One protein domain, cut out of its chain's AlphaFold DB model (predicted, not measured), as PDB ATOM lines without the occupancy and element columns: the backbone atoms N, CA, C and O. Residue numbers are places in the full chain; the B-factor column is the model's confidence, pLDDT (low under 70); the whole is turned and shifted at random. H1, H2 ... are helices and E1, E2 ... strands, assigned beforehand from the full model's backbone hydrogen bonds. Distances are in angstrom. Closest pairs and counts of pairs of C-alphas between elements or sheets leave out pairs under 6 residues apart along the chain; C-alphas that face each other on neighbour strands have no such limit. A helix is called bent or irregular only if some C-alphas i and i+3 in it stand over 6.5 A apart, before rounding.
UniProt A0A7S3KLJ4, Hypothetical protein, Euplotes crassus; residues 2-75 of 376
ATOM      1  N   ALA A   2     -38.779  10.814 -21.500       35.88
ATOM      2  CA  ALA A   2     -38.531  11.039 -20.062       35.88
ATOM      3  C   ALA A   2     -39.025   9.896 -19.141       35.88
ATOM      4  O   ALA A   2     -38.364   9.574 -18.161       35.88
ATOM      5  N   SER A   3     -40.133   9.229 -19.495       35.88
ATOM      6  CA  SER A   3     -40.662   8.083 -18.731       35.88
ATOM      7  C   SER A   3     -39.798   6.820 -18.867       35.88
ATOM      8  O   SER A   3     -39.615   6.103 -17.894       35.88
ATOM      9  N   VAL A   4     -39.182   6.608 -20.039       42.00
ATOM     10  CA  VAL A   4     -38.233   5.503 -20.291       42.00
ATOM     11  C   VAL A   4     -36.912   5.748 -19.549       42.00
ATOM     12  O   VAL A   4     -36.327   4.820 -19.003       42.00
ATOM     13  N   ARG A   5     -36.475   7.013 -19.428       41.75
ATOM     14  CA  ARG A   5     -35.316   7.394 -18.599       41.75
ATOM     15  C   ARG A   5     -35.555   7.235 -17.091       41.75
ATOM     16  O   ARG A   5     -34.601   6.933 -16.382       41.75
ATOM     17  N   MET A   6     -36.783   7.417 -16.597       38.34
ATOM     18  CA  MET A   6     -37.105   7.218 -15.172       38.34
ATOM     19  C   MET A   6     -37.344   5.749 -14.798       38.34
ATOM     20  O   MET A   6     -37.021   5.367 -13.677       38.34
ATOM     21  N   GLU A   7     -37.849   4.907 -15.706       40.28
ATOM     22  CA  GLU A   7     -37.908   3.454 -15.465       40.28
ATOM     23  C   GLU A   7     -36.517   2.807 -15.530       40.28
ATOM     24  O   GLU A   7     -36.202   1.988 -14.670       40.28
ATOM     25  N   MET A   8     -35.624   3.267 -16.419       43.28
ATOM     26  CA  MET A   8     -34.213   2.847 -16.405       43.28
ATOM     27  C   MET A   8     -33.480   3.234 -15.106       43.28
ATOM     28  O   MET A   8     -32.534   2.557 -14.724       43.28
ATOM     29  N   GLN A   9     -33.903   4.280 -14.387       46.81
ATOM     30  CA  GLN A   9     -33.224   4.739 -13.166       46.81
ATOM     31  C   GLN A   9     -33.367   3.806 -11.959       46.81
ATOM     32  O   GLN A   9     -32.531   3.876 -11.067       46.81
ATOM     33  N   LYS A  10     -34.366   2.915 -11.901       46.94
ATOM     34  CA  LYS A  10     -34.483   1.975 -10.770       46.94
ATOM     35  C   LYS A  10     -33.587   0.741 -10.907       46.94
ATOM     36  O   LYS A  10     -33.125   0.243  -9.883       46.94
ATOM     37  N   ASP A  11     -33.270   0.324 -12.132       50.38
ATOM     38  CA  ASP A  11     -32.407  -0.838 -12.404       50.38
ATOM     39  C   ASP A  11     -30.911  -0.479 -12.542       50.38
ATOM     40  O   ASP A  11     -30.059  -1.361 -12.483       50.38
ATOM     41  N   ILE A  12     -30.555   0.813 -12.631       54.66
ATOM     42  CA  ILE A  12     -29.151   1.297 -12.661       54.66
ATOM     43  C   ILE A  12     -28.430   1.121 -11.304       54.66
ATOM     44  O   ILE A  12     -27.212   1.271 -11.213       54.66
ATOM     45  N   HIS A  13     -29.143   0.757 -10.237       62.03
ATOM     46  CA  HIS A  13     -28.585   0.693  -8.881       62.03
ATOM     47  C   HIS A  13     -28.277  -0.715  -8.380       62.03
ATOM     48  O   HIS A  13     -28.047  -0.872  -7.182       62.03
ATOM     49  N   LYS A  14     -28.272  -1.719  -9.263       79.12
ATOM     50  CA  LYS A  14     -27.766  -3.057  -8.955       79.12
ATOM     51  C   LYS A  14     -26.689  -3.438  -9.956       79.12
ATOM     52  O   LYS A  14     -26.986  -3.668 -11.122       79.12
ATOM     53  N   PHE A  15     -25.450  -3.538  -9.491       86.56
ATOM     54  CA  PHE A  15     -24.336  -3.995 -10.317       86.56
ATOM     55  C   PHE A  15     -23.565  -5.121  -9.643       86.56
ATOM     56  O   PHE A  15     -23.617  -5.290  -8.423       86.56
ATOM     57  N   LYS A  16     -22.873  -5.922 -10.449       90.25
ATOM     58  CA  LYS A  16     -21.983  -6.961  -9.944       90.25
ATOM     59  C   LYS A  16     -20.575  -6.391  -9.857       90.25
ATOM     60  O   LYS A  16     -20.090  -5.829 -10.834       90.25
ATOM     61  N   ILE A  17     -19.940  -6.507  -8.699       91.06
ATOM     62  CA  ILE A  17     -18.551  -6.104  -8.487       91.06
ATOM     63  C   ILE A  17     -17.687  -7.340  -8.301       91.06
ATOM     64  O   ILE A  17     -18.012  -8.226  -7.511       91.06
ATOM     65  N   PHE A  18     -16.577  -7.373  -9.020       91.12
ATOM     66  CA  PHE A  18     -15.557  -8.396  -8.896       91.12
ATOM     67  C   PHE A  18     -14.354  -7.789  -8.193       91.12
ATOM     68  O   PHE A  18     -13.909  -6.709  -8.583       91.12
ATOM     69  N   TYR A  19     -13.826  -8.449  -7.168       91.50
ATOM     70  CA  TYR A  19     -12.705  -7.921  -6.394       91.50
ATOM     71  C   TYR A  19     -11.768  -9.025  -5.919       91.50
ATOM     72  O   TYR A  19     -12.189 -10.160  -5.712       91.50
ATOM     73  N   GLN A  20     -10.504  -8.675  -5.720       91.25
ATOM     74  CA  GLN A  20      -9.520  -9.496  -5.027       91.25
ATOM     75  C   GLN A  20      -9.204  -8.873  -3.670       91.25
ATOM     76  O   GLN A  20      -9.418  -7.681  -3.445       91.25
ATOM     77  N   ILE A  21      -8.699  -9.691  -2.753       89.19
ATOM     78  CA  ILE A  21      -8.117  -9.194  -1.507       89.19
ATOM     79  C   ILE A  21      -6.614  -9.257  -1.674       89.19
ATOM     80  O   ILE A  21      -6.082 -10.344  -1.886       89.19
ATOM     81  N   ASP A  22      -5.943  -8.122  -1.551       87.25
ATOM     82  CA  ASP A  22      -4.494  -8.083  -1.424       87.25
ATOM     83  C   ASP A  22      -4.130  -8.042   0.061       87.25
ATOM     84  O   ASP A  22      -4.712  -7.283   0.832       87.25
ATOM     85  N   ASN A  23      -3.201  -8.905   0.464       84.25
ATOM     86  CA  ASN A  23      -2.680  -8.979   1.832       84.25
ATOM     87  C   ASN A  23      -1.209  -8.536   1.897       84.25
ATOM     88  O   ASN A  23      -0.490  -8.854   2.851       84.25
ATOM     89  N   SER A  24      -0.737  -7.846   0.862       79.88
ATOM     90  CA  SER A  24       0.608  -7.298   0.814       79.88
ATOM     91  C   SER A  24       0.825  -6.301   1.956       79.88
ATOM     92  O   SER A  24      -0.064  -5.558   2.356       79.88
ATOM     93  N   PHE A  25       2.034  -6.291   2.519       76.94
ATOM     94  CA  PHE A  25       2.447  -5.351   3.576       76.94
ATOM     95  C   PHE A  25       1.697  -5.447   4.919       76.94
ATOM     96  O   PHE A  25       1.849  -4.569   5.764       76.94
ATOM     97  N   GLY A  26       0.965  -6.538   5.173       76.75
ATOM     98  CA  GLY A  26       0.319  -6.782   6.470       76.75
ATOM     99  C   GLY A  26      -0.994  -6.024   6.679       76.75
ATOM    100  O   GLY A  26      -1.561  -6.091   7.769       76.75
ATOM    101  N   GLU A  27      -1.498  -5.353   5.642       81.31
ATOM    102  CA  GLU A  27      -2.852  -4.815   5.596       81.31
ATOM    103  C   GLU A  27      -3.665  -5.538   4.522       81.31
ATOM    104  O   GLU A  27      -3.183  -5.777   3.420       81.31
ATOM    105  N   SER A  28      -4.908  -5.896   4.853       84.44
ATOM    106  CA  SER A  28      -5.853  -6.437   3.876       84.44
ATOM    107  C   SER A  28      -6.588  -5.297   3.185       84.44
ATOM    108  O   SER A  28      -7.325  -4.540   3.834       84.44
ATOM    109  N   GLU A  29      -6.407  -5.201   1.875       88.06
ATOM    110  CA  GLU A  29      -7.070  -4.231   1.012       88.06
ATOM    111  C   GLU A  29      -7.970  -4.933  -0.007       88.06
ATOM    112  O   GLU A  29      -7.664  -6.009  -0.520       88.06
ATOM    113  N   CYS A  30      -9.115  -4.316  -0.293       89.00
ATOM    114  CA  CYS A  30      -9.999  -4.743  -1.369       89.00
ATOM    115  C   CYS A  30      -9.556  -4.072  -2.665       89.00
ATOM    116  O   CYS A  30      -9.563  -2.845  -2.746       89.00
ATOM    117  N   LEU A  31      -9.249  -4.873  -3.681       89.94
ATOM    118  CA  LEU A  31      -8.899  -4.428  -5.024       89.94
ATOM    119  C   LEU A  31     -10.054  -4.740  -5.983       89.94
ATOM    120  O   LEU A  31     -10.216  -5.892  -6.390       89.94
ATOM    121  N   PRO A  32     -10.889  -3.752  -6.346       89.00
ATOM    122  CA  PRO A  32     -11.902  -3.932  -7.374       89.00
ATOM    123  C   PRO A  32     -11.244  -4.236  -8.721       89.00
ATOM    124  O   PRO A  32     -10.447  -3.449  -9.224       89.00
ATOM    125  N   MET A  33     -11.609  -5.368  -9.311       87.06
ATOM    126  CA  MET A  33     -11.073  -5.846 -10.585       87.06
ATOM    127  C   MET A  33     -11.989  -5.487 -11.750       87.06
ATOM    128  O   MET A  33     -11.517  -5.185 -12.843       87.06
ATOM    129  N   ALA A  34     -13.305  -5.533 -11.529       88.00
ATOM    130  CA  ALA A  34     -14.285  -5.259 -12.569       88.00
ATOM    131  C   ALA A  34     -15.674  -4.940 -12.023       88.00
ATOM    132  O   ALA A  34     -16.004  -5.230 -10.871       88.00
ATOM    133  N   VAL A  35     -16.510  -4.395 -12.905       89.31
ATOM    134  CA  VAL A  35     -17.923  -4.143 -12.652       89.31
ATOM    135  C   VAL A  35     -18.767  -4.517 -13.867       89.31
ATOM    136  O   VAL A  35     -18.380  -4.269 -15.009       89.31
ATOM    137  N   GLU A  36     -19.927  -5.112 -13.607       87.75
ATOM    138  CA  GLU A  36     -20.966  -5.366 -14.601       87.75
ATOM    139  C   GLU A  36     -22.252  -4.620 -14.224       87.75
ATOM    140  O   GLU A  36     -22.753  -4.808 -13.110       87.75
ATOM    141  N   PRO A  37     -22.842  -3.840 -15.145       85.25
ATOM    142  CA  PRO A  37     -22.412  -3.641 -16.533       85.25
ATOM    143  C   PRO A  37     -21.173  -2.734 -16.681       85.25
ATOM    144  O   PRO A  37     -20.937  -1.837 -15.876       85.25
ATOM    145  N   SER A  38     -20.410  -2.945 -17.758       83.88
ATOM    146  CA  SER A  38     -19.093  -2.324 -18.001       83.88
ATOM    147  C   SER A  38     -19.096  -0.804 -18.193       83.88
ATOM    148  O   SER A  38     -18.044  -0.176 -18.120       83.88
ATOM    149  N   PHE A  39     -20.259  -0.188 -18.423       83.38
ATOM    150  CA  PHE A  39     -20.380   1.269 -18.521       83.38
ATOM    151  C   PHE A  39     -20.353   1.976 -17.155       83.38
ATOM    152  O   PHE A  39     -20.331   3.206 -17.108       83.38
ATOM    153  N   ILE A  40     -20.393   1.233 -16.044       85.94
ATOM    154  CA  ILE A  40     -20.305   1.802 -14.698       85.94
ATOM    155  C   ILE A  40     -18.843   2.133 -14.390       85.94
ATOM    156  O   ILE A  40     -17.974   1.268 -14.404       85.94
ATOM    157  N   SER A  41     -18.575   3.395 -14.064       86.75
ATOM    158  CA  SER A  41     -17.265   3.838 -13.587       86.75
ATOM    159  C   SER A  41     -17.185   3.682 -12.070       86.75
ATOM    160  O   SER A  41     -17.944   4.319 -11.341       86.75
ATOM    161  N   LEU A  42     -16.243   2.872 -11.573       86.25
ATOM    162  CA  LEU A  42     -16.034   2.694 -10.128       86.25
ATOM    163  C   LEU A  42     -15.577   3.980  -9.417       86.25
ATOM    164  O   LEU A  42     -15.787   4.104  -8.216       86.25
ATOM    165  N   ASN A  43     -15.036   4.963 -10.147       87.94
ATOM    166  CA  ASN A  43     -14.640   6.262  -9.584       87.94
ATOM    167  C   ASN A  43     -15.834   7.075  -9.050       87.94
ATOM    168  O   ASN A  43     -15.655   7.968  -8.222       87.94
ATOM    169  N   ASP A  44     -17.052   6.767  -9.503       88.00
ATOM    170  CA  ASP A  44     -18.276   7.440  -9.060       88.00
ATOM    171  C   ASP A  44     -18.846   6.842  -7.759       88.00
ATOM    172  O   ASP A  44     -19.923   7.246  -7.300       88.00
ATOM    173  N   TYR A  45     -18.137   5.874  -7.168       89.31
ATOM    174  CA  TYR A  45     -18.579   5.103  -6.015       89.31
ATOM    175  C   TYR A  45     -17.506   5.032  -4.931       89.31
ATOM    176  O   TYR A  45     -16.309   4.953  -5.189       89.31
ATOM    177  N   HIS A  46     -17.967   4.992  -3.688       90.62
ATOM    178  CA  HIS A  46     -17.161   4.685  -2.520       90.62
ATOM    179  C   HIS A  46     -17.467   3.256  -2.059       90.62
ATOM    180  O   HIS A  46     -18.615   2.927  -1.743       90.62
ATOM    181  N   ILE A  47     -16.436   2.412  -2.007       91.62
ATOM    182  CA  ILE A  47     -16.532   1.002  -1.615       91.62
ATOM    183  C   ILE A  47     -16.061   0.878  -0.167       91.62
ATOM    184  O   ILE A  47     -14.899   1.126   0.146       91.62
ATOM    185  N   ASN A  48     -16.970   0.508   0.731       92.38
ATOM    186  CA  ASN A  48     -16.648   0.271   2.132       92.38
ATOM    187  C   ASN A  48     -16.313  -1.209   2.339       92.38
ATOM    188  O   ASN A  48     -17.203  -2.065   2.335       92.38
ATOM    189  N   TYR A  49     -15.028  -1.499   2.510       92.19
ATOM    190  CA  TYR A  49     -14.532  -2.846   2.747       92.19
ATOM    191  C   TYR A  49     -14.522  -3.192   4.238       92.19
ATOM    192  O   TYR A  49     -13.938  -2.484   5.062       92.19
ATOM    193  N   ASN A  50     -15.135  -4.320   4.590       90.69
ATOM    194  CA  ASN A  50     -15.111  -4.849   5.942       90.69
ATOM    195  C   ASN A  50     -13.876  -5.739   6.134       90.69
ATOM    196  O   ASN A  50     -13.916  -6.935   5.844       90.69
ATOM    197  N   LYS A  51     -12.796  -5.168   6.687       87.56
ATOM    198  CA  LYS A  51     -11.536  -5.886   6.963       87.56
ATOM    199  C   LYS A  51     -11.712  -7.123   7.860       87.56
ATOM    200  O   LYS A  51     -10.942  -8.065   7.742       87.56
ATOM    201  N   THR A  52     -12.714  -7.149   8.743       86.44
ATOM    202  CA  THR A  52     -12.946  -8.282   9.662       86.44
ATOM    203  C   THR A  52     -13.633  -9.455   8.970       86.44
ATOM    204  O   THR A  52     -13.346 -10.609   9.274       86.44
ATOM    205  N   GLN A  53     -14.573  -9.165   8.068       86.25
ATOM    206  CA  GLN A  53     -15.330 -10.182   7.328       86.25
ATOM    207  C   GLN A  53     -14.720 -10.503   5.964       86.25
ATOM    208  O   GLN A  53     -15.184 -11.419   5.294       86.25
ATOM    209  N   PHE A  54     -13.681  -9.766   5.569       86.44
ATOM    210  CA  PHE A  54     -13.016  -9.899   4.282       86.44
ATOM    211  C   PHE A  54     -13.976  -9.760   3.088       86.44
ATOM    212  O   PHE A  54     -13.804 -10.436   2.079       86.44
ATOM    213  N   CYS A  55     -14.969  -8.870   3.195       89.69
ATOM    214  CA  CYS A  55     -15.992  -8.658   2.169       89.69
ATOM    215  C   CYS A  55     -16.362  -7.182   1.982       89.69
ATOM    216  O   CYS A  55     -16.018  -6.324   2.805       89.69
ATOM    217  N   ILE A  56     -17.075  -6.863   0.901       92.00
ATOM    218  CA  ILE A  56     -17.595  -5.515   0.672       92.00
ATOM    219  C   ILE A  56     -18.850  -5.329   1.530       92.00
ATOM    220  O   ILE A  56     -19.885  -5.947   1.297       92.00
ATOM    221  N   GLY A  57     -18.776  -4.445   2.526       90.69
ATOM    222  CA  GLY A  57     -19.893  -4.188   3.438       90.69
ATOM    223  C   GLY A  57     -20.972  -3.292   2.829       90.69
ATOM    224  O   GLY A  57     -22.163  -3.507   3.048       90.69
ATOM    225  N   SER A  58     -20.572  -2.275   2.062       92.00
ATOM    226  CA  SER A  58     -21.509  -1.387   1.366       92.00
ATOM    227  C   SER A  58     -20.843  -0.655   0.208       92.00
ATOM    228  O   SER A  58     -19.667  -0.303   0.297       92.00
ATOM    229  N   ILE A  59     -21.620  -0.317  -0.819       91.81
ATOM    230  CA  ILE A  59     -21.198   0.594  -1.883       91.81
ATOM    231  C   ILE A  59     -22.145   1.793  -1.909       91.81
ATOM    232  O   ILE A  59     -23.367   1.626  -1.882       91.81
ATOM    233  N   SER A  60     -21.589   3.001  -1.970       91.31
ATOM    234  CA  SER A  60     -22.360   4.241  -2.084       91.31
ATOM    235  C   SER A  60     -21.911   5.058  -3.287       91.31
ATOM    236  O   SER A  60     -20.735   5.383  -3.409       91.31
ATOM    237  N   SER A  61     -22.847   5.420  -4.158       87.88
ATOM    238  CA  SER A  61     -22.631   6.373  -5.243       87.88
ATOM    239  C   SER A  61     -22.467   7.791  -4.702       87.88
ATOM    240  O   SER A  61     -23.226   8.216  -3.827       87.88
ATOM    241  N   ASN A  62     -21.568   8.559  -5.316       87.31
ATOM    242  CA  ASN A  62     -21.380   9.982  -5.037       87.31
ATOM    243  C   ASN A  62     -22.652  10.814  -5.283       87.31
ATOM    244  O   ASN A  62     -22.834  11.860  -4.665       87.31
ATOM    245  N   SER A  63     -23.533  10.374  -6.189       85.88
ATOM    246  CA  SER A  63     -24.755  11.105  -6.560       85.88
ATOM    247  C   SER A  63     -26.029  10.559  -5.915       85.88
ATOM    248  O   SER A  63     -26.978  11.316  -5.720       85.88
ATOM    249  N   TYR A  64     -26.067   9.265  -5.590       81.62
ATOM    250  CA  TYR A  64     -27.310   8.575  -5.212       81.62
ATOM    251  C   TYR A  64     -27.278   7.937  -3.817       81.62
ATOM    252  O   TYR A  64     -28.306   7.457  -3.345       81.62
ATOM    253  N   GLY A  65     -26.131   7.947  -3.131       87.06
ATOM    254  CA  GLY A  65     -25.971   7.254  -1.856       87.06
ATOM    255  C   GLY A  65     -25.887   5.737  -2.040       87.06
ATOM    256  O   GLY A  65     -25.356   5.261  -3.040       87.06
ATOM    257  N   ASN A  66     -26.357   4.970  -1.056       87.69
ATOM    258  CA  ASN A  66     -26.201   3.512  -1.041       87.69
ATOM    259  C   ASN A  66     -26.858   2.842  -2.253       87.69
ATOM    260  O   ASN A  66     -28.027   3.087  -2.552       87.69
ATOM    261  N   VAL A  67     -26.113   1.947  -2.898       89.06
ATOM    262  CA  VAL A  67     -26.580   1.153  -4.036       89.06
ATOM    263  C   VAL A  67     -26.624  -0.326  -3.681       89.06
ATOM    264  O   VAL A  67     -25.938  -0.790  -2.769       89.06
ATOM    265  N   GLN A  68     -27.458  -1.075  -4.394       89.69
ATOM    266  CA  GLN A  68     -27.471  -2.525  -4.293       89.69
ATOM    267  C   GLN A  68     -26.326  -3.088  -5.136       89.69
ATOM    268  O   GLN A  68     -25.978  -2.557  -6.188       89.69
ATOM    269  N   PHE A  69     -25.727  -4.183  -4.690       90.94
ATOM    270  CA  PHE A  69     -24.669  -4.836  -5.448       90.94
ATOM    271  C   PHE A  69     -24.691  -6.343  -5.224       90.94
ATOM    272  O   PHE A  69     -25.260  -6.840  -4.251       90.94
ATOM    273  N   ILE A  70     -24.099  -7.064  -6.168       90.75
ATOM    274  CA  ILE A  70     -23.729  -8.468  -6.016       90.75
ATOM    275  C   ILE A  70     -22.210  -8.495  -5.984       90.75
ATOM    276  O   ILE A  70     -21.572  -8.011  -6.914       90.75
ATOM    277  N   GLU A  71     -21.626  -9.046  -4.932       90.62
ATOM    278  CA  GLU A  71     -20.178  -9.173  -4.855       90.62
ATOM    279  C   GLU A  71     -19.705 -10.541  -5.368       90.62
ATOM    280  O   GLU A  71     -20.386 -11.566  -5.229       90.62
ATOM    281  N   ARG A  72     -18.529 -10.533  -5.994       90.19
ATOM    282  CA  ARG A  72     -17.786 -11.710  -6.426       90.19
ATOM    283  C   ARG A  72     -16.338 -11.550  -6.016       90.19
ATOM    284  O   ARG A  72     -15.604 -10.740  -6.583       90.19
ATOM    285  N   LYS A  73     -15.941 -12.324  -5.014       90.38
ATOM    286  CA  LYS A  73     -14.552 -12.403  -4.602       90.38
ATOM    287  C   LYS A  73     -13.806 -13.355  -5.528       90.38
ATOM    288  O   LYS A  73     -14.239 -14.479  -5.761       90.38
ATOM    289  N   ILE A  74     -12.697 -12.869  -6.059       88.94
ATOM    290  CA  ILE A  74     -11.785 -13.606  -6.916       88.94
ATOM    291  C   ILE A  74     -10.609 -14.046  -6.043       88.94
ATOM    292  O   ILE A  74     -10.033 -13.249  -5.298       88.94
ATOM    293  N   ASP A  75     -10.261 -15.323  -6.125       86.44
ATOM    294  CA  ASP A  75      -9.053 -15.873  -5.523       86.44
ATOM    295  C   ASP A  75      -7.800 -15.193  -6.096       86.44
ATOM    296  O   ASP A  75      -7.746 -14.829  -7.271       86.44
TER     297      ASP A  75
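Overview. This is residues 2 to 75 of the 376 residues of the protein "Hypothetical protein" of Euplotes crassus (UniProt A0A7S3KLJ4). What is the main picture? One strongly twisted sheet of five strands is folded back on itself into two leaves that face each other, the hairpin of E1 and E2 over the hairpin of E3 and E4, with the long bent strand E5 as the hinge; the helix H1 sticks out with its residues 2 to 10 as a free arm that lengthens the whole. What is printed, and in which order? The printed part has 74 residues with one named helix and five named strands, H1 E1 E2 E3 E4 E5 along the chain, mostly strand by class, and the mixed sheet has the order E2 E1 E5 E4 E3. How compact is it? It is only just loose, close to compact, with a radius of gyration of the C-alphas of 13.8 A and spans of 50 by 20 by 18 A.

Along the chain. Where does the printed part begin? H1, residues 2 to 11, starts with C-alpha 2 at (-38.531, 11.039, -20.062) and is 15.4 A long. Which strands follow? E1 is residues 14 to 22, 25.0 A long from C-alpha 14 at (-27.766, -3.057, -8.955), and E2 is residues 29 to 36, 20.9 A. E3 is residues 45 to 50 and E4 residues 55 to 61. Which strand is the longest? E5, residues 65 to 74, is 25.7 A long and ends with C-alpha 74 at (-11.785, -13.606, -6.916).

Arrangement. How does the helix stand to the sheet? H1 is not on it, with 1 pair of C-alphas within 10 A, and in its backbone 4 of 6 O i to N i+4 pairs are within hydrogen-bond range. How is the first leaf paired? E1 and E2 are an antiparallel hairpin, with N 18 and O 34 2.9 A apart, and E2 bends by 52 degrees at residue 33. E1 and E5 are parallel, with N 17 and O 70 2.8 A apart. How is the other leaf joined? E5 bends by 64 degrees at residue 68, and it meets E4 only at a point, where C-alphas 66 and 60 face each other at 4.0 A. E4 and E3 are an antiparallel hairpin, with N 46 and O 60 2.8 A apart. Where do the leaves come close? The closest C-alphas of the edge strands E2 and E3 are those of Cys 30 and Tyr 49, 6.4 A apart, while E1 and E3 are apart.

Size, cuts and confidence. How large is it? The two C-alphas farthest apart are those of Ser 3 and Phe 25, 50.4 A; without residues 2 to 10 the body spans 37 by 20 by 18 A. Is there a cut or a long link? The printed part has no cut, and no link is long. Where is confidence low? Residues 2 to 13 are under 70 in pLDDT, and the mean of the printed part is 80.8.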